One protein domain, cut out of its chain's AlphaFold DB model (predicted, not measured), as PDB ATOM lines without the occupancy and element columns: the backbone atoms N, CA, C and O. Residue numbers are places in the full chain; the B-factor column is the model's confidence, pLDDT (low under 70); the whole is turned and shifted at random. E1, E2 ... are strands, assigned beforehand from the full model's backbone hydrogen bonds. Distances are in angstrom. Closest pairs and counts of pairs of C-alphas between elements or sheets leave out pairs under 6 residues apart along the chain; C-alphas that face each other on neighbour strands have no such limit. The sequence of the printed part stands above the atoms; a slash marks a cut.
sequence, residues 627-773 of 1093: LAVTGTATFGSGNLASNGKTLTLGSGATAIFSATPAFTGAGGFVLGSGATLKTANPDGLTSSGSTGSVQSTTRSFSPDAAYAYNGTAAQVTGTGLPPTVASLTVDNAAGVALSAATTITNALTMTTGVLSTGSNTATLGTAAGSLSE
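Overview. This is residues 627 to 773 of the 1093 residues of the protein "Por secretion system C-terminal sorting domain-containing protein" of Hymenobacter daecheongensis DSM 21074 (UniProt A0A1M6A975). The printed part is a solenoid, a chain wound in stacked, roughly three-sided turns that follow one another along the longest axis, from E1 near one end to E12 near the other. The long wall is made by E2, E4, E6, E8, E9 and E10 side by side, with E11 and E12 both beside E10; E1, E3, E5 and E7 make a shorter second wall, and links and short pairings make much of the remaining side. There are 147 printed residues with no named helix and twelve named strands, E1 to E12 in order along the chain; the four-strand sheet runs E1 E3 E5 E7, the other eight strands form a branched sheet, and neighbours are parallel in both. The class is all strand, although under half of the residues, 64 of 147, are in named strands. The whole is compact, with a radius of gyration of the C-alphas of 14.1 A and spans of 40 by 30 by 24 A.

Arrangement. Start with E1, residues 627 to 629, and E2, residues 632 to 637, which meet only through their tight link. E1 is an edge strand, parallel to E3, residues 647 to 649, at 19 degrees; look for N 629 and O 648, within hydrogen-bond range at 2.9 A. E2 is an edge strand of the branched sheet, parallel to E4, residues 654 to 657, at 7 degrees, with N 633 and O 654 2.8 A apart. In the next turn E5, residues 668 to 671, is parallel to E3 at 6 degrees, with N 649 and O 670 2.8 A apart. E6, residues 676 to 679, is parallel to E4 at 9 degrees, with N 655 and O 676 2.8 A apart. Then E7, residues 698 to 701, is the other edge strand of the four-strand sheet, parallel to E5 at 3 degrees, with N 669 and O 698 2.9 A apart. E8, residues 706 to 709, is parallel to E6 at 14 degrees, with N 677 and O 706 2.9 A apart. E9, residues 724 to 731, bends by 61 degrees at residue 727; it is parallel to E8 at 31 degrees, with N 707 and O 727 2.9 A apart. E10, residues 742 to 752, bends by 107 degrees at residue 745; it is parallel to E9 at 8 degrees, with N 728 and O 747 2.9 A apart. E9 lies on one side of E10; on the other side find E11, residues 755 to 764, beside residues 742 to 745, and E12, residues 770 to 772, beside residues 747 to 750. E11 bends by 123 degrees at residue 758. Both are parallel to E10: N 744 and O 763 are 2.8 A apart, and so are N 748 and O 770. Residues 736 to 737 pair, parallel, with residues 715 to 716 and with residues 755 to 756 of E11.

Along the chain. Find C-alpha 627 at (-3.928, -0.613, -111.854), where E1 begins. From first to last C-alpha, E2 measures 15.3 A, E9 19.5 A and E11 14.2 A. E10, the longest strand with 11 residues, starts at C-alpha 742 at (13.085, -24.714, -111.613) and measures 19.7 A. E12 ends at C-alpha 772 at (20.686, -21.159, -125.703).

Size, cuts and confidence. The two C-alphas farthest apart are those of Asn 643 and Ala 767, at 41.7 A. The printed part has no cut; its long links are E6 to E7, residues 680 to 697, and E8 to E9, residues 710 to 723. The branched sheet is twisted, its C-alphas up to 9.8 A off its best plane. The mean pLDDT of the printed part is 95.6, and no printed residue is under 70.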
ATOM      1  N   LEU A 627      -4.488  -0.957-110.553       98.31
ATOM      2  CA  LEU A 627      -3.928  -0.613-111.854       98.31
ATOM      3  C   LEU A 627      -3.598  -1.879-112.643       98.31
ATOM      4  O   LEU A 627      -2.850  -2.729-112.169       98.31
ATOM      5  N   ALA A 628      -4.118  -1.979-113.861       98.44
ATOM      6  CA  ALA A 628      -3.718  -2.972-114.846       98.44
ATOM      7  C   ALA A 628      -2.840  -2.323-115.927       98.44
ATOM      8  O   ALA A 628      -3.163  -1.247-116.430       98.44
ATOM      9  N   VAL A 629      -1.745  -2.979-116.307       98.44
ATOM     10  CA  VAL A 629      -0.863  -2.541-117.400       98.44
ATOM     11  C   VAL A 629      -0.849  -3.616-118.482       98.44
ATOM     12  O   VAL A 629      -0.638  -4.794-118.183       98.44
ATOM     13  N   THR A 630      -1.103  -3.220-119.729       97.31
ATOM     14  CA  THR A 630      -1.183  -4.137-120.883       97.31
ATOM     15  C   THR A 630       0.087  -4.161-121.735       97.31
ATOM     16  O   THR A 630       0.340  -5.147-122.415       97.31
ATOM     17  N   GLY A 631       0.893  -3.102-121.686       97.31
ATOM     18  CA  GLY A 631       2.204  -2.981-122.324       97.31
ATOM     19  C   GLY A 631       3.323  -3.010-121.285       97.31
ATOM     20  O   GLY A 631       3.543  -4.032-120.645       97.31
ATOM     21  N   THR A 632       4.063  -1.912-121.105       98.19
ATOM     22  CA  THR A 632       5.261  -1.913-120.239       98.19
ATOM     23  C   THR A 632       5.045  -1.147-118.936       98.19
ATOM     24  O   THR A 632       4.579  -0.011-118.953       98.19
ATOM     25  N   ALA A 633       5.431  -1.743-117.807       98.12
ATOM     26  CA  ALA A 633       5.551  -1.099-116.505       98.12
ATOM     27  C   ALA A 633       7.035  -0.963-116.119       98.12
ATOM     28  O   ALA A 633       7.677  -1.953-115.770       98.12
ATOM     29  N   THR A 634       7.583   0.250-116.165       97.50
ATOM     30  CA  THR A 634       8.998   0.519-115.856       97.50
ATOM     31  C   THR A 634       9.151   1.166-114.484       97.50
ATOM     32  O   THR A 634       8.583   2.223-114.219       97.50
ATOM     33  N   PHE A 635       9.985   0.572-113.636       96.06
ATOM     34  CA  PHE A 635      10.381   1.076-112.322       96.06
ATOM     35  C   PHE A 635      11.860   1.461-112.378       96.06
ATOM     36  O   PHE A 635      12.742   0.657-112.073       96.06
ATOM     37  N   GLY A 636      12.125   2.681-112.849       93.00
ATOM     38  CA  GLY A 636      13.474   3.200-113.065       93.00
ATOM     39  C   GLY A 636      14.123   3.730-111.787       93.00
ATOM     40  O   GLY A 636      15.291   3.436-111.533       93.00
ATOM     41  N   SER A 637      13.374   4.466-110.959       91.06
ATOM     42  CA  SER A 637      13.841   4.973-109.660       91.06
ATOM     43  C   SER A 637      12.698   5.182-108.659       91.06
ATOM     44  O   SER A 637      11.608   5.609-109.034       91.06
ATOM     45  N   GLY A 638      12.981   4.911-107.379       92.31
ATOM     46  CA  GLY A 638      12.045   5.022-106.255       92.31
ATOM     47  C   GLY A 638      11.026   3.887-106.146       92.31
ATOM     48  O   GLY A 638      10.763   3.155-107.096       92.31
ATOM     49  N   ASN A 639      10.456   3.726-104.953       94.81
ATOM     50  CA  ASN A 639       9.528   2.633-104.658       94.81
ATOM     51  C   ASN A 639       8.101   2.957-105.111       94.81
ATOM     52  O   ASN A 639       7.630   4.085-104.940       94.81
ATOM     53  N   LEU A 640       7.387   1.942-105.609       96.62
ATOM     54  CA  LEU A 640       5.939   1.995-105.795       96.62
ATOM     55  C   LEU A 640       5.248   1.389-104.568       96.62
ATOM     56  O   LEU A 640       5.254   0.174-104.381       96.62
ATOM     57  N   ALA A 641       4.636   2.220-103.732       96.44
ATOM     58  CA  ALA A 641       3.830   1.781-102.602       96.44
ATOM     59  C   ALA A 641       2.411   1.409-103.058       96.44
ATOM     60  O   ALA A 641       1.695   2.208-103.662       96.44
ATOM     61  N   SER A 642       1.983   0.193-102.736       95.44
ATOM     62  CA  SER A 642       0.690  -0.368-103.141       95.44
ATOM     63  C   SER A 642      -0.515   0.275-102.458       95.44
ATOM     64  O   SER A 642      -1.583   0.320-103.052       95.44
ATOM     65  N   ASN A 643      -0.387   0.745-101.210       95.19
ATOM     66  CA  ASN A 643      -1.499   1.325-100.436       95.19
ATOM     67  C   ASN A 643      -2.770   0.438-100.410       95.19
ATOM     68  O   ASN A 643      -3.905   0.889-100.619       95.19
ATOM     69  N   GLY A 644      -2.565  -0.875-100.247       94.75
ATOM     70  CA  GLY A 644      -3.637  -1.873-100.282       94.75
ATOM     71  C   GLY A 644      -4.293  -2.052-101.659       94.75
ATOM     72  O   GLY A 644      -5.384  -2.611-101.732       94.75
ATOM     73  N   LYS A 645      -3.683  -1.550-102.741       97.56
ATOM     74  CA  LYS A 645      -4.143  -1.694-104.132       97.56
ATOM     75  C   LYS A 645      -3.323  -2.723-104.891       97.56
ATOM     76  O   LYS A 645      -2.168  -2.980-104.558       97.56
ATOM     77  N   THR A 646      -3.927  -3.280-105.930       97.69
ATOM     78  CA  THR A 646      -3.303  -4.302-106.768       97.69
ATOM     79  C   THR A 646      -2.740  -3.707-108.053       97.69
ATOM     80  O   THR A 646      -3.444  -2.973-108.749       97.69
ATOM     81  N   LEU A 647      -1.495  -4.059-108.377       98.06
ATOM     82  CA  LEU A 647      -0.895  -3.873-109.696       98.06
ATOM     83  C   LEU A 647      -0.945  -5.200-110.466       98.06
ATOM     84  O   LEU A 647      -0.386  -6.196-110.007       98.06
ATOM     85  N   THR A 648      -1.577  -5.198-111.638       98.38
ATOM     86  CA  THR A 648      -1.744  -6.377-112.498       98.38
ATOM     87  C   THR A 648      -1.054  -6.173-113.842       98.38
ATOM     88  O   THR A 648      -1.308  -5.192-114.539       98.38
ATOM     89  N   LEU A 649      -0.213  -7.123-114.236       98.19
ATOM     90  CA  LEU A 649       0.443  -7.183-115.538       98.19
ATOM     91  C   LEU A 649      -0.232  -8.296-116.343       98.19
ATOM     92  O   LEU A 649      -0.152  -9.465-115.963       98.19
ATOM     93  N   GLY A 650      -0.950  -7.925-117.403       92.44
ATOM     94  CA  GLY A 650      -1.688  -8.871-118.248       92.44
ATOM     95  C   GLY A 650      -0.795  -9.672-119.202       92.44
ATOM     96  O   GLY A 650       0.415  -9.474-119.254       92.44
ATOM     97  N   SER A 651      -1.403 -10.560-119.991       94.56
ATOM     98  CA  SER A 651      -0.690 -11.293-121.051       94.56
ATOM     99  C   SER A 651      -0.018 -10.327-122.033       94.56
ATOM    100  O   SER A 651      -0.619  -9.326-122.426       94.56
ATOM    101  N   GLY A 652       1.242 -10.596-122.384       95.06
ATOM    102  CA  GLY A 652       2.073  -9.731-123.226       95.06
ATOM    103  C   GLY A 652       2.670  -8.507-122.519       95.06
ATOM    104  O   GLY A 652       3.564  -7.870-123.078       95.06
ATOM    105  N   ALA A 653       2.244  -8.184-121.291       98.19
ATOM    106  CA  ALA A 653       2.788  -7.052-120.550       98.19
ATOM    107  C   ALA A 653       4.195  -7.352-120.004       98.19
ATOM    108  O   ALA A 653       4.522  -8.492-119.675       98.19
ATOM    109  N   THR A 654       5.027  -6.321-119.858       98.62
ATOM    110  CA  THR A 654       6.387  -6.436-119.309       98.62
ATOM    111  C   THR A 654       6.570  -5.525-118.099       98.62
ATOM    112  O   THR A 654       6.411  -4.315-118.214       98.62
ATOM    113  N   ALA A 655       6.964  -6.076-116.952       98.25
ATOM    114  CA  ALA A 655       7.459  -5.311-115.810       98.25
ATOM    115  C   ALA A 655       8.991  -5.236-115.844       98.25
ATOM    116  O   ALA A 655       9.647  -6.255-116.042       98.25
ATOM    117  N   ILE A 656       9.565  -4.052-115.632       98.12
ATOM    118  CA  ILE A 656      11.016  -3.823-115.636       98.12
ATOM    119  C   ILE A 656      11.408  -3.111-114.345       98.12
ATOM    120  O   ILE A 656      11.056  -1.950-114.152       98.12
ATOM    121  N   PHE A 657      12.160  -3.786-113.479       97.44
ATOM    122  CA  PHE A 657      12.685  -3.225-112.235       97.44
ATOM    123  C   PHE A 657      14.180  -2.939-112.351       97.44
ATOM    124  O   PHE A 657      14.952  -3.832-112.707       97.44
ATOM    125  N   SER A 658      14.600  -1.720-112.006       94.94
ATOM    126  CA  SER A 658      16.021  -1.431-111.787       94.94
ATOM    127  C   SER A 658      16.497  -1.988-110.427       94.94
ATOM    128  O   SER A 658      15.757  -2.692-109.738       94.94
ATOM    129  N   ALA A 659      17.755  -1.748-110.049       91.75
ATOM    130  CA  ALA A 659      18.383  -2.446-108.923       91.75
ATOM    131  C   ALA A 659      17.781  -2.119-107.542       91.75
ATOM    132  O   ALA A 659      17.800  -2.964-106.652       91.75
ATOM    133  N   THR A 660      17.257  -0.906-107.356       86.88
ATOM    134  CA  THR A 660      16.789  -0.389-106.056       86.88
ATOM    135  C   THR A 660      15.279  -0.140-105.939       86.88
ATOM    136  O   THR A 660      14.779  -0.212-104.818       86.88
ATOM    137  N   PRO A 661      14.516   0.122-107.019       83.38
ATOM    138  CA  PRO A 661      13.064   0.214-106.956       83.38
ATOM    139  C   PRO A 661      12.412  -1.107-106.580       83.38
ATOM    140  O   PRO A 661      12.718  -2.158-107.149       83.38
ATOM    141  N   ALA A 662      11.433  -1.020-105.685       90.75
ATOM    142  CA  ALA A 662      10.571  -2.134-105.342       90.75
ATOM    143  C   ALA A 662       9.085  -1.760-105.365       90.75
ATOM    144  O   ALA A 662       8.693  -0.620-105.088       90.75
ATOM    145  N   PHE A 663       8.242  -2.752-105.642       95.62
ATOM    146  CA  PHE A 663       6.815  -2.695-105.336       95.62
ATOM    147  C   PHE A 663       6.588  -3.091-103.869       95.62
ATOM    148  O   PHE A 663       6.925  -4.206-103.482       95.62
ATOM    149  N   THR A 664       6.026  -2.205-103.047       94.44
ATOM    150  CA  THR A 664       5.991  -2.332-101.573       94.44
ATOM    151  C   THR A 664       4.572  -2.214-100.996       94.44
ATOM    152  O   THR A 664       3.632  -1.815-101.685       94.44
ATOM    153  N   GLY A 665       4.389  -2.528 -99.709       91.38
ATOM    154  CA  GLY A 665       3.120  -2.362 -98.978       91.38
ATOM    155  C   GLY A 665       2.174  -3.572 -99.039       91.38
ATOM    156  O   GLY A 665       2.542  -4.633 -99.524       91.38
ATOM    157  N   ALA A 666       0.951  -3.416 -98.524       89.69
ATOM    158  CA  ALA A 666       0.022  -4.534 -98.282       89.69
ATOM    159  C   ALA A 666      -0.849  -4.974 -99.485       89.69
ATOM    160  O   ALA A 666      -1.604  -5.938 -99.378       89.69
ATOM    161  N   GLY A 667      -0.822  -4.251-100.609       93.06
ATOM    162  CA  GLY A 667      -1.661  -4.530-101.787       93.06
ATOM    163  C   GLY A 667      -1.017  -5.486-102.795       93.06
ATOM    164  O   GLY A 667       0.191  -5.673-102.770       93.06
ATOM    165  N   GLY A 668      -1.796  -6.105-103.684       95.06
ATOM    166  CA  GLY A 668      -1.332  -7.210-104.537       95.06
ATOM    167  C   GLY A 668      -0.362  -6.833-105.669       95.06
ATOM    168  O   GLY A 668      -0.526  -5.809-106.322       95.06
ATOM    169  N   PHE A 669       0.597  -7.702-105.980       96.94
ATOM    170  CA  PHE A 669       1.304  -7.714-107.268       96.94
ATOM    171  C   PHE A 669       0.919  -8.973-108.046       96.94
ATOM    172  O   PHE A 669       1.095 -10.077-107.532       96.94
ATOM    173  N   VAL A 670       0.409  -8.832-109.268       97.69
ATOM    174  CA  VAL A 670      -0.013  -9.958-110.111       97.69
ATOM    175  C   VAL A 670       0.716  -9.900-111.449       97.69
ATOM    176  O   VAL A 670       0.459  -9.017-112.261       97.69
ATOM    177  N   LEU A 671       1.594 -10.870-111.696       97.94
ATOM    178  CA  LEU A 671       2.191 -11.137-113.003       97.94
ATOM    179  C   LEU A 671       1.389 -12.252-113.686       97.94
ATOM    180  O   LEU A 671       1.440 -13.402-113.247       97.94
ATOM    181  N   GLY A 672       0.611 -11.904-114.710       97.38
ATOM    182  CA  GLY A 672      -0.282 -12.821-115.419       97.38
ATOM    183  C   GLY A 672       0.430 -13.802-116.357       97.38
ATOM    184  O   GLY A 672       1.610 -13.655-116.668       97.38
ATOM    185  N   SER A 673      -0.316 -14.806-116.826       96.94
ATOM    186  CA  SER A 673       0.148 -15.766-117.840       96.94
ATOM    187  C   SER A 673       0.541 -15.041-119.134       96.94
ATOM    188  O   SER A 673      -0.171 -14.137-119.576       96.94
ATOM    189  N   GLY A 674       1.691 -15.395-119.716       96.69
ATOM    190  CA  GLY A 674       2.247 -14.736-120.902       96.69
ATOM    191  C   GLY A 674       2.858 -13.348-120.663       96.69
ATOM    192  O   GLY A 674       3.262 -12.700-121.626       96.69
ATOM    193  N   ALA A 675       2.919 -12.859-119.419       98.44
ATOM    194  CA  ALA A 675       3.634 -11.628-119.077       98.44
ATOM    195  C   ALA A 675       5.147 -11.874-118.925       98.44
ATOM    196  O   ALA A 675       5.604 -13.013-118.818       98.44
ATOM    197  N   THR A 676       5.935 -10.801-118.872       98.69
ATOM    198  CA  THR A 676       7.380 -10.845-118.599       98.69
ATOM    199  C   THR A 676       7.733  -9.996-117.379       98.69
ATOM    200  O   THR A 676       7.272  -8.862-117.260       98.69
ATOM    201  N   LEU A 677       8.594 -10.495-116.493       98.50
ATOM    202  CA  LEU A 677       9.216  -9.708-115.427       98.50
ATOM    203  C   LEU A 677      10.730  -9.680-115.621       98.50
ATOM    204  O   LEU A 677      11.384 -10.719-115.606       98.50
ATOM    205  N   LYS A 678      11.288  -8.478-115.760       98.38
ATOM    206  CA  LYS A 678      12.728  -8.217-115.792       98.38
ATOM    207  C   LYS A 678      13.164  -7.541-114.498       98.38
ATOM    208  O   LYS A 678      12.523  -6.578-114.068       98.38
ATOM    209  N   THR A 679      14.232  -8.026-113.883       97.88
ATOM    210  CA  THR A 679      14.769  -7.458-112.647       97.88
ATOM    211  C   THR A 679      16.283  -7.298-112.693       97.88
ATOM    212  O   THR A 679      17.019  -8.230-113.016       97.88
ATOM    213  N   ALA A 680      16.747  -6.115-112.292       97.75
ATOM    214  CA  ALA A 680      18.144  -5.822-111.987       97.75
ATOM    215  C   ALA A 680      18.449  -5.849-110.476       97.75
ATOM    216  O   ALA A 680      19.550  -5.483-110.065       97.75
ATOM    217  N   ASN A 681      17.485  -6.232-109.631       96.25
ATOM    218  CA  ASN A 681      17.666  -6.278-108.182       96.25
ATOM    219  C   ASN A 681      18.563  -7.474-107.785       96.25
ATOM    220  O   ASN A 681      18.279  -8.592-108.231       96.25
ATOM    221  N   PRO A 682      19.614  -7.280-106.961       96.56
ATOM    222  CA  PRO A 682      20.519  -8.352-106.522       96.56
ATOM    223  C   PRO A 682      19.823  -9.539-105.844       96.56
ATOM    224  O   PRO A 682      20.213 -10.684-106.062       96.56
ATOM    225  N   ASP A 683      18.756  -9.283-105.085       95.94
ATOM    226  CA  ASP A 683      17.996 -10.311-104.362       95.94
ATOM    227  C   ASP A 683      16.942 -11.014-105.243       95.94
ATOM    228  O   ASP A 683      16.226 -11.902-104.774       95.94
ATOM    229  N   GLY A 684      16.811 -10.602-106.508       96.25
ATOM    230  CA  GLY A 684      15.858 -11.161-107.461       96.25
ATOM    231  C   GLY A 684      14.406 -11.047-106.996       96.25
ATOM    232  O   GLY A 684      13.900  -9.954-106.704       96.25
ATOM    233  N   LEU A 685      13.719 -12.191-106.966       95.56
ATOM    234  CA  LEU A 685      12.333 -12.327-106.526       95.56
ATOM    235  C   LEU A 685      12.266 -13.048-105.185       95.56
ATOM    236  O   LEU A 685      12.716 -14.179-105.060       95.56
ATOM    237  N   THR A 686      11.633 -12.447-104.185       90.75
ATOM    238  CA  THR A 686      11.504 -13.031-102.843       90.75
ATOM    239  C   THR A 686      10.065 -13.465-102.569       90.75
ATOM    240  O   THR A 686       9.106 -12.837-103.023       90.75
ATOM    241  N   SER A 687       9.889 -14.572-101.839       84.56
ATOM    242  CA  SER A 687       8.565 -15.089-101.453       84.56
ATOM    243  C   SER A 687       7.963 -14.365-100.240       84.56
ATOM    244  O   SER A 687       6.742 -14.339-100.067       84.56
ATOM    245  N   SER A 688       8.807 -13.734 -99.420       81.38
ATOM    246  CA  SER A 688       8.462 -12.937 -98.235       81.38
ATOM    247  C   SER A 688       9.567 -11.916 -97.933       81.38
ATOM    248  O   SER A 688      10.678 -12.042 -98.445       81.38
ATOM    249  N   GLY A 689       9.272 -10.916 -97.098       80.19
ATOM    250  CA  GLY A 689      10.270  -9.963 -96.598       80.19
ATOM    251  C   GLY A 689      10.365  -8.639 -97.366       80.19
ATOM    252  O   GLY A 689       9.532  -8.323 -98.214       80.19
ATOM    253  N   SER A 690      11.380  -7.849 -97.003       84.12
ATOM    254  CA  SER A 690      11.619  -6.468 -97.450       84.12
ATOM    255  C   SER A 690      12.754  -6.338 -98.478       84.12
ATOM    256  O   SER A 690      13.373  -5.282 -98.580       84.12
ATOM    257  N   THR A 691      13.071  -7.414 -99.199       90.38
ATOM    258  CA  THR A 691      14.141  -7.477-100.212       90.38
ATOM    259  C   THR A 691      13.593  -7.934-101.567       90.38
ATOM    260  O   THR A 691      12.481  -8.463-101.642       90.38
ATOM    261  N   GLY A 692      14.345  -7.724-102.650       94.19
ATOM    262  CA  GLY A 692      13.912  -8.035-104.020       94.19
ATOM    263  C   GLY A 692      13.044  -6.951-104.676       94.19
ATOM    264  O   GLY A 692      12.692  -5.939-104.062       94.19
ATOM    265  N   SER A 693      12.681  -7.175-105.945       95.25
ATOM    266  CA  SER A 693      11.895  -6.222-106.758       95.25
ATOM    267  C   SER A 693      10.431  -6.082-106.342       95.25
ATOM    268  O   SER A 693       9.804  -5.048-106.566       95.25
ATOM    269  N   VAL A 694       9.860  -7.122-105.744       95.81
ATOM    270  CA  VAL A 694       8.473  -7.132-105.276       95.81
ATOM    271  C   VAL A 694       8.498  -7.524-103.810       95.81
ATOM    272  O   VAL A 694       8.755  -8.673-103.479       95.81
ATOM    273  N   GLN A 695       8.221  -6.554-102.948       93.81
ATOM    274  CA  GLN A 695       8.254  -6.639-101.485       93.81
ATOM    275  C   GLN A 695       6.850  -6.588-100.872       93.81
ATOM    276  O   GLN A 695       6.696  -6.534 -99.654       93.81
ATOM    277  N   SER A 696       5.806  -6.578-101.704       91.06
ATOM    278  CA  SER A 696       4.436  -6.665-101.213       91.06
ATOM    279  C   SER A 696       4.194  -7.969-100.450       91.06
ATOM    280  O   SER A 696       4.748  -9.015-100.786       91.06
ATOM    281  N   THR A 697       3.325  -7.925 -99.442       82.75
ATOM    282  CA  THR A 697       2.876  -9.120 -98.715       82.75
ATOM    283  C   THR A 697       2.034 -10.065 -99.574       82.75
ATOM    284  O   THR A 697       1.950 -11.248 -99.261       82.75
ATOM    285  N   THR A 698       1.442  -9.568-100.663       90.19
ATOM    286  CA  THR A 698       0.554 -10.326-101.549       90.19
ATOM    287  C   THR A 698       1.123 -10.297-102.965       90.19
ATOM    288  O   THR A 698       1.055  -9.277-103.649       90.19
ATOM    289  N   ARG A 699       1.690 -11.414-103.425       92.19
ATOM    290  CA  ARG A 699       2.336 -11.536-104.741       92.19
ATOM    291  C   ARG A 699       1.877 -12.804-105.458       92.19
ATOM    292  O   ARG A 699       1.769 -13.855-104.836       92.19
ATOM    293  N   SER A 700       1.613 -12.700-106.754       94.75
ATOM    294  CA  SER A 700       1.219 -13.798-107.635       94.75
ATOM    295  C   SER A 700       2.091 -13.763-108.882       94.75
ATOM    296  O   SER A 700       1.948 -12.870-109.716       94.75
ATOM    297  N   PHE A 701       2.989 -14.733-109.005       96.25
ATOM    298  CA  PHE A 701       3.894 -14.895-110.138       96.25
ATOM    299  C   PHE A 701       3.429 -16.087-110.974       96.25
ATOM    300  O   PHE A 701       3.402 -17.212-110.477       96.25
ATOM    301  N   SER A 702       2.994 -15.849-112.214       97.50
ATOM    302  CA  SER A 702       2.458 -16.921-113.057       97.50
ATOM    303  C   SER A 702       3.549 -17.918-113.479       97.50
ATOM    304  O   SER A 702       4.638 -17.492-113.882       97.50
ATOM    305  N   PRO A 703       3.261 -19.233-113.464       97.06
ATOM    306  CA  PRO A 703       4.163 -20.235-114.023       97.06
ATOM    307  C   PRO A 703       4.271 -20.177-115.554       97.06
ATOM    308  O   PRO A 703       5.206 -20.728-116.122       97.06
ATOM    309  N   ASP A 704       3.361 -19.468-116.221       97.19
ATOM    310  CA  ASP A 704       3.364 -19.282-117.676       97.19
ATOM    311  C   ASP A 704       3.973 -17.927-118.087       97.19
ATOM    312  O   ASP A 704       3.822 -17.485-119.227       97.19
ATOM    313  N   ALA A 705       4.613 -17.219-117.153       98.38
ATOM    314  CA  ALA A 705       5.308 -15.962-117.418       98.38
ATOM    315  C   ALA A 705       6.801 -16.185-117.707       98.38
ATOM    316  O   ALA A 705       7.391 -17.203-117.331       98.38
ATOM    317  N   ALA A 706       7.415 -15.205-118.366       98.56
ATOM    318  CA  ALA A 706       8.854 -15.142-118.583       98.56
ATOM    319  C   ALA A 706       9.541 -14.296-117.501       98.56
ATOM    320  O   ALA A 706       9.027 -13.256-117.084       98.56
ATOM    321  N   TYR A 707      10.732 -14.714-117.081       98.75
ATOM    322  CA  TYR A 707      11.517 -14.041-116.048       98.75
ATOM    323  C   TYR A 707      12.922 -13.759-116.569       98.75
ATOM    324  O   TYR A 707      13.570 -14.654-117.106       98.75
ATOM    325  N   ALA A 708      13.402 -12.528-116.411       98.62
ATOM    326  CA  ALA A 708      14.729 -12.127-116.859       98.62
ATOM    327  C   ALA A 708      15.512 -11.411-115.756       98.62
ATOM    328  O   ALA A 708      14.969 -10.569-115.041       98.62
ATOM    329  N   TYR A 709      16.803 -11.714-115.671       98.56
ATOM    330  CA  TYR A 709      17.735 -11.131-114.709       98.56
ATOM    331  C   TYR A 709      18.768 -10.317-115.474       98.56
ATOM    332  O   TYR A 709      19.570 -10.891-116.207       98.56
ATOM    333  N   ASN A 710      18.683  -8.992-115.352       97.50
ATOM    334  CA  ASN A 710      19.380  -8.038-116.218       97.50
ATOM    335  C   ASN A 710      20.166  -6.962-115.445       97.50
ATOM    336  O   ASN A 710      20.274  -5.812-115.878       97.50
ATOM    337  N   GLY A 711      20.621  -7.305-114.241       96.69
ATOM    338  CA  GLY A 711      21.398  -6.421-113.379       96.69
ATOM    339  C   GLY A 711      22.866  -6.310-113.777       96.69
ATOM    340  O   GLY A 711      23.374  -7.057-114.605       96.69
ATOM    341  N   THR A 712      23.553  -5.356-113.152       96.44
ATOM    342  CA  THR A 712      25.007  -5.160-113.295       96.44
ATOM    343  C   THR A 712      25.810  -5.768-112.143       96.44
ATOM    344  O   THR A 712      27.010  -5.988-112.284       96.44
ATOM    345  N   ALA A 713      25.166  -6.031-111.003       97.25
ATOM    346  CA  ALA A 713      25.730  -6.774-109.879       97.25
ATOM    347  C   ALA A 713      25.293  -8.242-109.949       97.25
ATOM    348  O   ALA A 713      24.272  -8.538-110.568       97.25
ATOM    349  N   ALA A 714      26.026  -9.147-109.295       97.50
ATOM    350  CA  ALA A 714      25.625 -10.550-109.211       97.50
ATOM    351  C   ALA A 714      24.218 -10.667-108.600       97.50
ATOM    352  O   ALA A 714      23.908  -9.993-107.614       97.50
ATOM    353  N   GLN A 715      23.374 -11.502-109.202       98.25
ATOM    354  CA  GLN A 715      21.989 -11.690-108.770       98.25
ATOM    355  C   GLN A 715      21.747 -13.110-108.271       98.25
ATOM    356  O   GLN A 715      22.429 -14.064-108.649       98.25
ATOM    357  N   VAL A 716      20.704 -13.272-107.471       98.06
ATOM    358  CA  VAL A 716      20.048 -14.562-107.272       98.06
ATOM    359  C   VAL A 716      18.677 -14.534-107.933       98.06
ATOM    360  O   VAL A 716      18.058 -13.481-108.053       98.06
ATOM    361  N   THR A 717      18.179 -15.691-108.357       98.06
ATOM    362  CA  THR A 717      16.776 -15.797-108.799       98.06
ATOM    363  C   THR A 717      15.794 -15.499-107.660       98.06
ATOM    364  O   THR A 717      14.761 -14.860-107.855       98.06
ATOM    365  N   GLY A 718      16.177 -15.883-106.444       95.75
ATOM    366  CA  GLY A 718      15.440 -15.634-105.217       95.75
ATOM    367  C   GLY A 718      14.329 -16.660-104.966       95.75
ATOM    368  O   GLY A 718      13.919 -17.425-105.838       95.75
ATOM    369  N   THR A 719      13.852 -16.708-103.720       93.12
ATOM    370  CA  THR A 719      12.878 -17.703-103.229       93.12
ATOM    371  C   THR A 719      11.458 -17.520-103.768       93.12
ATOM    372  O   THR A 719      10.596 -18.362-103.527       93.12
ATOM    373  N   GLY A 720      11.189 -16.401-104.439       93.81
ATOM    374  CA  GLY A 720       9.901 -16.050-105.026       93.81
ATOM    375  C   GLY A 720       9.745 -16.459-106.489       93.81
ATOM    376  O   GLY A 720       8.633 -16.349-107.003       93.81
ATOM    377  N   LEU A 721      10.808 -16.920-107.162       97.19
ATOM    378  CA  LEU A 721      10.684 -17.476-108.511       97.19
ATOM    379  C   LEU A 721       9.794 -18.738-108.464       97.19
ATOM    380  O   LEU A 721      10.062 -19.626-107.650       97.19
ATOM    381  N   PRO A 722       8.747 -18.853-109.305       97.06
ATOM    382  CA  PRO A 722       7.914 -20.051-109.328       97.06
ATOM    383  C   PRO A 722       8.709 -21.328-109.663       97.06
ATOM    384  O   PRO A 722       9.632 -21.272-110.476       97.06
ATOM    385  N   PRO A 723       8.322 -22.503-109.125       97.00
ATOM    386  CA  PRO A 723       8.964 -23.781-109.457       97.00
ATOM    387  C   PRO A 723       8.893 -24.155-110.944       97.00
ATOM    388  O   PRO A 723       9.711 -24.936-111.423       97.00
ATOM    389  N   THR A 724       7.923 -23.597-111.668       97.50
ATOM    390  CA  THR A 724       7.774 -23.725-113.119       97.50
ATOM    391  C   THR A 724       7.630 -22.335-113.712       97.50
ATOM    392  O   THR A 724       6.854 -21.547-113.185       97.50
ATOM    393  N   VAL A 725       8.342 -22.044-114.795       98.19
ATOM    394  CA  VAL A 725       8.272 -20.783-115.542       98.19
ATOM    395  C   VAL A 725       8.196 -21.062-117.042       98.19
ATOM    396  O   VAL A 725       8.681 -22.099-117.504       98.19
ATOM    397  N   ALA A 726       7.648 -20.130-117.826       97.62
ATOM    398  CA  ALA A 726       7.629 -20.276-119.279       97.62
ATOM    399  C   ALA A 726       9.040 -20.144-119.853       97.62
ATOM    400  O   ALA A 726       9.538 -21.043-120.528       97.62
ATOM    401  N   SER A 727       9.712 -19.042-119.527       98.12
ATOM    402  CA  SER A 727      11.077 -18.774-119.972       98.12
ATOM    403  C   SER A 727      11.897 -18.143-118.857       98.12
ATOM    404  O   SER A 727      11.374 -17.375-118.047       98.12
ATOM    405  N   LEU A 728      13.194 -18.438-118.851       98.62
ATOM    406  CA  LEU A 728      14.174 -17.825-117.962       98.62
ATOM    407  C   LEU A 728      15.305 -17.238-118.809       98.62
ATOM    408  O   LEU A 728      15.934 -17.949-119.586       98.62
ATOM    409  N   THR A 729      15.569 -15.945-118.659       98.75
ATOM    410  CA  THR A 729      16.653 -15.254-119.364       98.75
ATOM    411  C   THR A 729      17.683 -14.734-118.373       98.75
ATOM    412  O   THR A 729      17.342 -14.055-117.403       98.75
ATOM    413  N   VAL A 730      18.953 -15.018-118.639       98.69
ATOM    414  CA  VAL A 730      20.088 -14.439-117.919       98.69
ATOM    415  C   VAL A 730      20.796 -13.459-118.841       98.69
ATOM    416  O   VAL A 730      21.357 -13.840-119.866       98.69
ATOM    417  N   ASP A 731      20.729 -12.188-118.470       98.25
ATOM    418  CA  ASP A 731      21.347 -11.061-119.163       98.25
ATOM    419  C   ASP A 731      22.153 -10.224-118.162       98.25
ATOM    420  O   ASP A 731      21.955  -9.023-117.990       98.25
ATOM    421  N   ASN A 732      23.022 -10.903-117.419       98.25
ATOM    422  CA  ASN A 732      23.809 -10.310-116.356       98.25
ATOM    423  C   ASN A 732      25.227 -10.875-116.381       98.25
ATOM    424  O   ASN A 732      25.483 -11.985-115.912       98.25
ATOM    425  N   ALA A 733      26.168 -10.061-116.857       97.75
ATOM    426  CA  ALA A 733      27.582 -10.412-116.949       97.75
ATOM    427  C   ALA A 733      28.238 -10.773-115.598       97.75
ATOM    428  O   ALA A 733      29.197 -11.542-115.586       97.75
ATOM    429  N   ALA A 734      27.730 -10.264-114.469       97.94
ATOM    430  CA  ALA A 734      28.212 -10.614-113.130       97.94
ATOM    431  C   ALA A 734      27.687 -11.977-112.631       97.94
ATOM    432  O   ALA A 734      28.165 -12.488-111.617       97.94
ATOM    433  N   GLY A 735      26.742 -12.580-113.356       97.94
ATOM    434  CA  GLY A 735      26.200 -13.907-113.100       97.94
ATOM    435  C   GLY A 735      24.944 -13.920-112.230       97.94
ATOM    436  O   GLY A 735      24.628 -12.974-111.503       97.94
ATOM    437  N   VAL A 736      24.217 -15.033-112.321       98.75
ATOM    438  CA  VAL A 736      22.968 -15.287-111.597       98.75
ATOM    439  C   VAL A 736      23.054 -16.642-110.902       98.75
ATOM    440  O   VAL A 736      23.444 -17.624-111.527       98.75
ATOM    441  N   ALA A 737      22.668 -16.737-109.629       98.62
ATOM    442  CA  ALA A 737      22.539 -18.016-108.930       98.62
ATOM    443  C   ALA A 737      21.075 -18.487-108.868       98.62
ATOM    444  O   ALA A 737      20.168 -17.747-108.469       98.62
ATOM    445  N   LEU A 738      20.836 -19.744-109.239       98.44
ATOM    446  CA  LEU A 738      19.529 -20.385-109.135       98.44
ATOM    447  C   LEU A 738      19.253 -20.751-107.669       98.44
ATOM    448  O   LEU A 738      20.002 -21.514-107.061       98.44
ATOM    449  N   SER A 739      18.175 -20.221-107.098       97.50
ATOM    450  CA  SER A 739      17.880 -20.324-105.666       97.50
ATOM    451  C   SER A 739      17.094 -21.581-105.301       97.50
ATOM    452  O   SER A 739      17.175 -22.028-104.161       97.50
ATOM    453  N   ALA A 740      16.371 -22.173-106.253       97.38
ATOM    454  CA  ALA A 740      15.643 -23.429-106.098       97.38
ATOM    455  C   ALA A 740      15.587 -24.171-107.440       97.38
ATOM    456  O   ALA A 740      15.778 -23.563-108.489       97.38
ATOM    457  N   ALA A 741      15.317 -25.477-107.434       97.75
ATOM    458  CA  ALA A 741      15.076 -26.206-108.679       97.75
ATOM    459  C   ALA A 741      13.902 -25.579-109.457       97.75
ATOM    460  O   ALA A 741      12.874 -25.235-108.872       97.75
ATOM    461  N   THR A 742      14.060 -25.421-110.771       97.88
ATOM    462  CA  THR A 742      13.085 -24.714-111.613       97.88
ATOM    463  C   THR A 742      12.888 -25.444-112.931       97.88
ATOM    464  O   THR A 742      13.858 -25.815-113.589       97.88
ATOM    465  N   THR A 743      11.632 -25.620-113.331       98.19
ATOM    466  CA  THR A 743      11.241 -26.143-114.643       98.19
ATOM    467  C   THR A 743      10.978 -24.987-115.607       98.19
ATOM    468  O   THR A 743      10.192 -24.101-115.296       98.19
ATOM    469  N   ILE A 744      11.608 -24.993-116.779       98.56
ATOM    470  CA  ILE A 744      11.492 -23.969-117.820       98.56
ATOM    471  C   ILE A 744      10.817 -24.595-119.041       98.56
ATOM    472  O   ILE A 744      11.428 -25.406-119.738       98.56
ATOM    473  N   THR A 745       9.553 -24.263-119.299       97.38
ATOM    474  CA  THR A 745       8.743 -24.993-120.290       97.38
ATOM    475  C   THR A 745       9.083 -24.652-121.743       97.38
ATOM    476  O   THR A 745       8.984 -25.541-122.591       97.38
ATOM    477  N   ASN A 746       9.546 -23.427-122.016       96.00
ATOM    478  CA  ASN A 746       9.900 -22.942-123.353       96.00
ATOM    479  C   ASN A 746      11.416 -22.772-123.530       96.00
ATOM    480  O   ASN A 746      12.043 -23.540-124.255       96.00
ATOM    481  N   ALA A 747      12.035 -21.769-122.901       96.81
ATOM    482  CA  ALA A 747      13.440 -21.452-123.178       96.81
ATOM    483  C   ALA A 747      14.211 -20.943-121.956       96.81
ATOM    484  O   ALA A 747      13.778 -20.009-121.276       96.81
ATOM    485  N   LEU A 748      15.385 -21.535-121.727       98.50
ATOM    486  CA  LEU A 748      16.448 -20.990-120.892       98.50
ATOM    487  C   LEU A 748      17.466 -20.299-121.808       98.50
ATOM    488  O   LEU A 748      18.156 -20.949-122.592       98.50
ATOM    489  N   THR A 749      17.542 -18.974-121.736       98.56
ATOM    490  CA  THR A 749      18.369 -18.164-122.639       98.56
ATOM    491  C   THR A 749      19.486 -17.471-121.875       98.56
ATOM    492  O   THR A 749      19.221 -16.672-120.976       98.56
ATOM    493  N   MET A 750      20.730 -17.732-122.270       98.19
ATOM    494  CA  MET A 750      21.919 -17.058-121.757       98.19
ATOM    495  C   MET A 750      22.337 -15.959-122.739       98.19
ATOM    496  O   MET A 750      23.001 -16.226-123.738       98.19
ATOM    497  N   THR A 751      21.921 -14.718-122.481       98.06
ATOM    498  CA  THR A 751      22.277 -13.550-123.303       98.06
ATOM    499  C   THR A 751      23.646 -13.007-122.910       98.06
ATOM    500  O   THR A 751      24.518 -12.871-123.767       98.06
ATOM    501  N   THR A 752      23.851 -12.742-121.617       96.88
ATOM    502  CA  THR A 752      25.146 -12.348-121.056       96.88
ATOM    503  C   THR A 752      25.354 -12.973-119.674       96.88
ATOM    504  O   THR A 752      24.457 -12.966-118.832       96.88
ATOM    505  N   GLY A 753      26.552 -13.513-119.436       96.69
ATOM    506  CA  GLY A 753      26.979 -14.059-118.145       96.69
ATOM    507  C   GLY A 753      26.532 -15.495-117.856       96.69
ATOM    508  O   GLY A 753      26.057 -16.216-118.732       96.69
ATOM    509  N   VAL A 754      26.755 -15.934-116.615       97.50
ATOM    510  CA  VAL A 754      26.630 -17.344-116.209       97.50
ATOM    511  C   VAL A 754      25.468 -17.555-115.245       97.50
ATOM    512  O   VAL A 754      25.318 -16.809-114.279       97.50
ATOM    513  N   LEU A 755      24.691 -18.622-115.457       98.50
ATOM    514  CA  LEU A 755      23.740 -19.136-114.467       98.50
ATOM    515  C   LEU A 755      24.432 -20.224-113.644       98.50
ATOM    516  O   LEU A 755      24.782 -21.269-114.188       98.50
ATOM    517  N   SER A 756      24.622 -20.022-112.344       98.12
ATOM    518  CA  SER A 756      25.090 -21.070-111.436       98.12
ATOM    519  C   SER A 756      23.911 -21.771-110.782       98.12
ATOM    520  O   SER A 756      23.129 -21.155-110.061       98.12
ATOM    521  N   THR A 757      23.775 -23.071-111.021       98.25
ATOM    522  CA  THR A 757      22.692 -23.868-110.425       98.25
ATOM    523  C   THR A 757      23.037 -24.410-109.037       98.25
ATOM    524  O   THR A 757      22.136 -24.776-108.288       98.25
ATOM    525  N   GLY A 758      24.316 -24.429-108.645       95.19
ATOM    526  CA  GLY A 758      24.744 -25.011-107.369       95.19
ATOM    527  C   GLY A 758      24.271 -26.464-107.227       95.19
ATOM    528  O   GLY A 758      24.538 -27.294-108.092       95.19
ATOM    529  N   SER A 759      23.551 -26.768-106.143       93.75
ATOM    530  CA  SER A 759      22.892 -28.068-105.932       93.75
ATOM    531  C   SER A 759      21.509 -28.183-106.587       93.75
ATOM    532  O   SER A 759      20.927 -29.267-106.591       93.75
ATOM    533  N   ASN A 760      20.955 -27.082-107.103       97.88
ATOM    534  CA  ASN A 760      19.664 -27.066-107.785       97.88
ATOM    535  C   ASN A 760      19.791 -27.619-109.211       97.88
ATOM    536  O   ASN A 760      20.885 -27.832-109.731       97.88
ATOM    537  N   THR A 761      18.653 -27.872-109.854       98.00
ATOM    538  CA  THR A 761      18.595 -28.312-111.254       98.00
ATOM    539  C   THR A 761      17.655 -27.403-112.036       98.00
ATOM    540  O   THR A 761      16.542 -27.125-111.582       98.00
ATOM    541  N   ALA A 762      18.108 -26.942-113.203       98.38
ATOM    542  CA  ALA A 762      17.260 -26.297-114.199       98.38
ATOM    543  C   ALA A 762      16.706 -27.369-115.151       98.38
ATOM    544  O   ALA A 762      17.464 -27.992-115.893       98.38
ATOM    545  N   THR A 763      15.401 -27.617-115.123       98.44
ATOM    546  CA  THR A 763      14.757 -28.658-115.936       98.44
ATOM    547  C   THR A 763      14.099 -28.032-117.159       98.44
ATOM    548  O   THR A 763      13.177 -27.239-117.022       98.44
ATOM    549  N   LEU A 764      14.530 -28.390-118.363       98.38
ATOM    550  CA  LEU A 764      13.898 -27.954-119.607       98.38
ATOM    551  C   LEU A 764      12.623 -28.771-119.866       98.38
ATOM    552  O   LEU A 764      12.600 -29.990-119.688       98.38
ATOM    553  N   GLY A 765      11.563 -28.103-120.320       93.19
ATOM    554  CA  GLY A 765      10.291 -28.722-120.678       93.19
ATOM    555  C   GLY A 765      10.444 -29.815-121.738       93.19
ATOM    556  O   GLY A 765      11.288 -29.737-122.632       93.19
ATOM    557  N   THR A 766       9.604 -30.846-121.661       84.12
ATOM    558  CA  THR A 766       9.712 -32.051-122.500       84.12
ATOM    559  C   THR A 766       9.342 -31.807-123.966       84.12
ATOM    560  O   THR A 766       9.953 -32.405-124.850       84.12
ATOM    561  N   ALA A 767       8.399 -30.903-124.256       77.50
ATOM    562  CA  ALA A 767       7.973 -30.583-125.624       77.50
ATOM    563  C   ALA A 767       8.839 -29.488-126.273       77.50
ATOM    564  O   ALA A 767       9.527 -29.763-127.255       77.50
ATOM    565  N   ALA A 768       8.844 -28.278-125.700       81.44
ATOM    566  CA  ALA A 768       9.444 -27.078-126.297       81.44
ATOM    567  C   ALA A 768      10.706 -26.560-125.580       81.44
ATOM    568  O   ALA A 768      11.329 -25.625-126.075       81.44
ATOM    569  N   GLY A 769      11.096 -27.169-124.451       89.81
ATOM    570  CA  GLY A 769      12.223 -26.727-123.631       89.81
ATOM    571  C   GLY A 769      13.542 -26.718-124.400       89.81
ATOM    572  O   GLY A 769      13.966 -27.745-124.935       89.81
ATOM    573  N   SER A 770      14.204 -25.566-124.422       94.19
ATOM    574  CA  SER A 770      15.482 -25.360-125.102       94.19
ATOM    575  C   SER A 770      16.446 -24.542-124.251       94.19
ATOM    576  O   SER A 770      16.032 -23.725-123.427       94.19
ATOM    577  N   LEU A 771      17.738 -24.770-124.465       97.88
ATOM    578  CA  LEU A 771      18.828 -23.991-123.905       97.88
ATOM    579  C   LEU A 771      19.559 -23.250-125.032       97.88
ATOM    580  O   LEU A 771      19.829 -23.810-126.097       97.88
ATOM    581  N   SER A 772      19.866 -21.977-124.808       97.62
ATOM    582  CA  SER A 772      20.686 -21.159-125.703       97.62
ATOM    583  C   SER A 772      21.878 -20.611-124.929       97.62
ATOM    584  O   SER A 772      21.693 -19.939-123.916       97.62
ATOM    585  N   GLU A 773      23.083 -20.933-125.397       96.25
ATOM    586  CA  GLU A 773      24.363 -20.615-124.755       96.25
ATOM    587  C   GLU A 773      25.381 -20.117-125.783       96.25
ATOM    588  O   GLU A 773      25.245 -20.345-126.987       96.25
TER     589      GLU A 773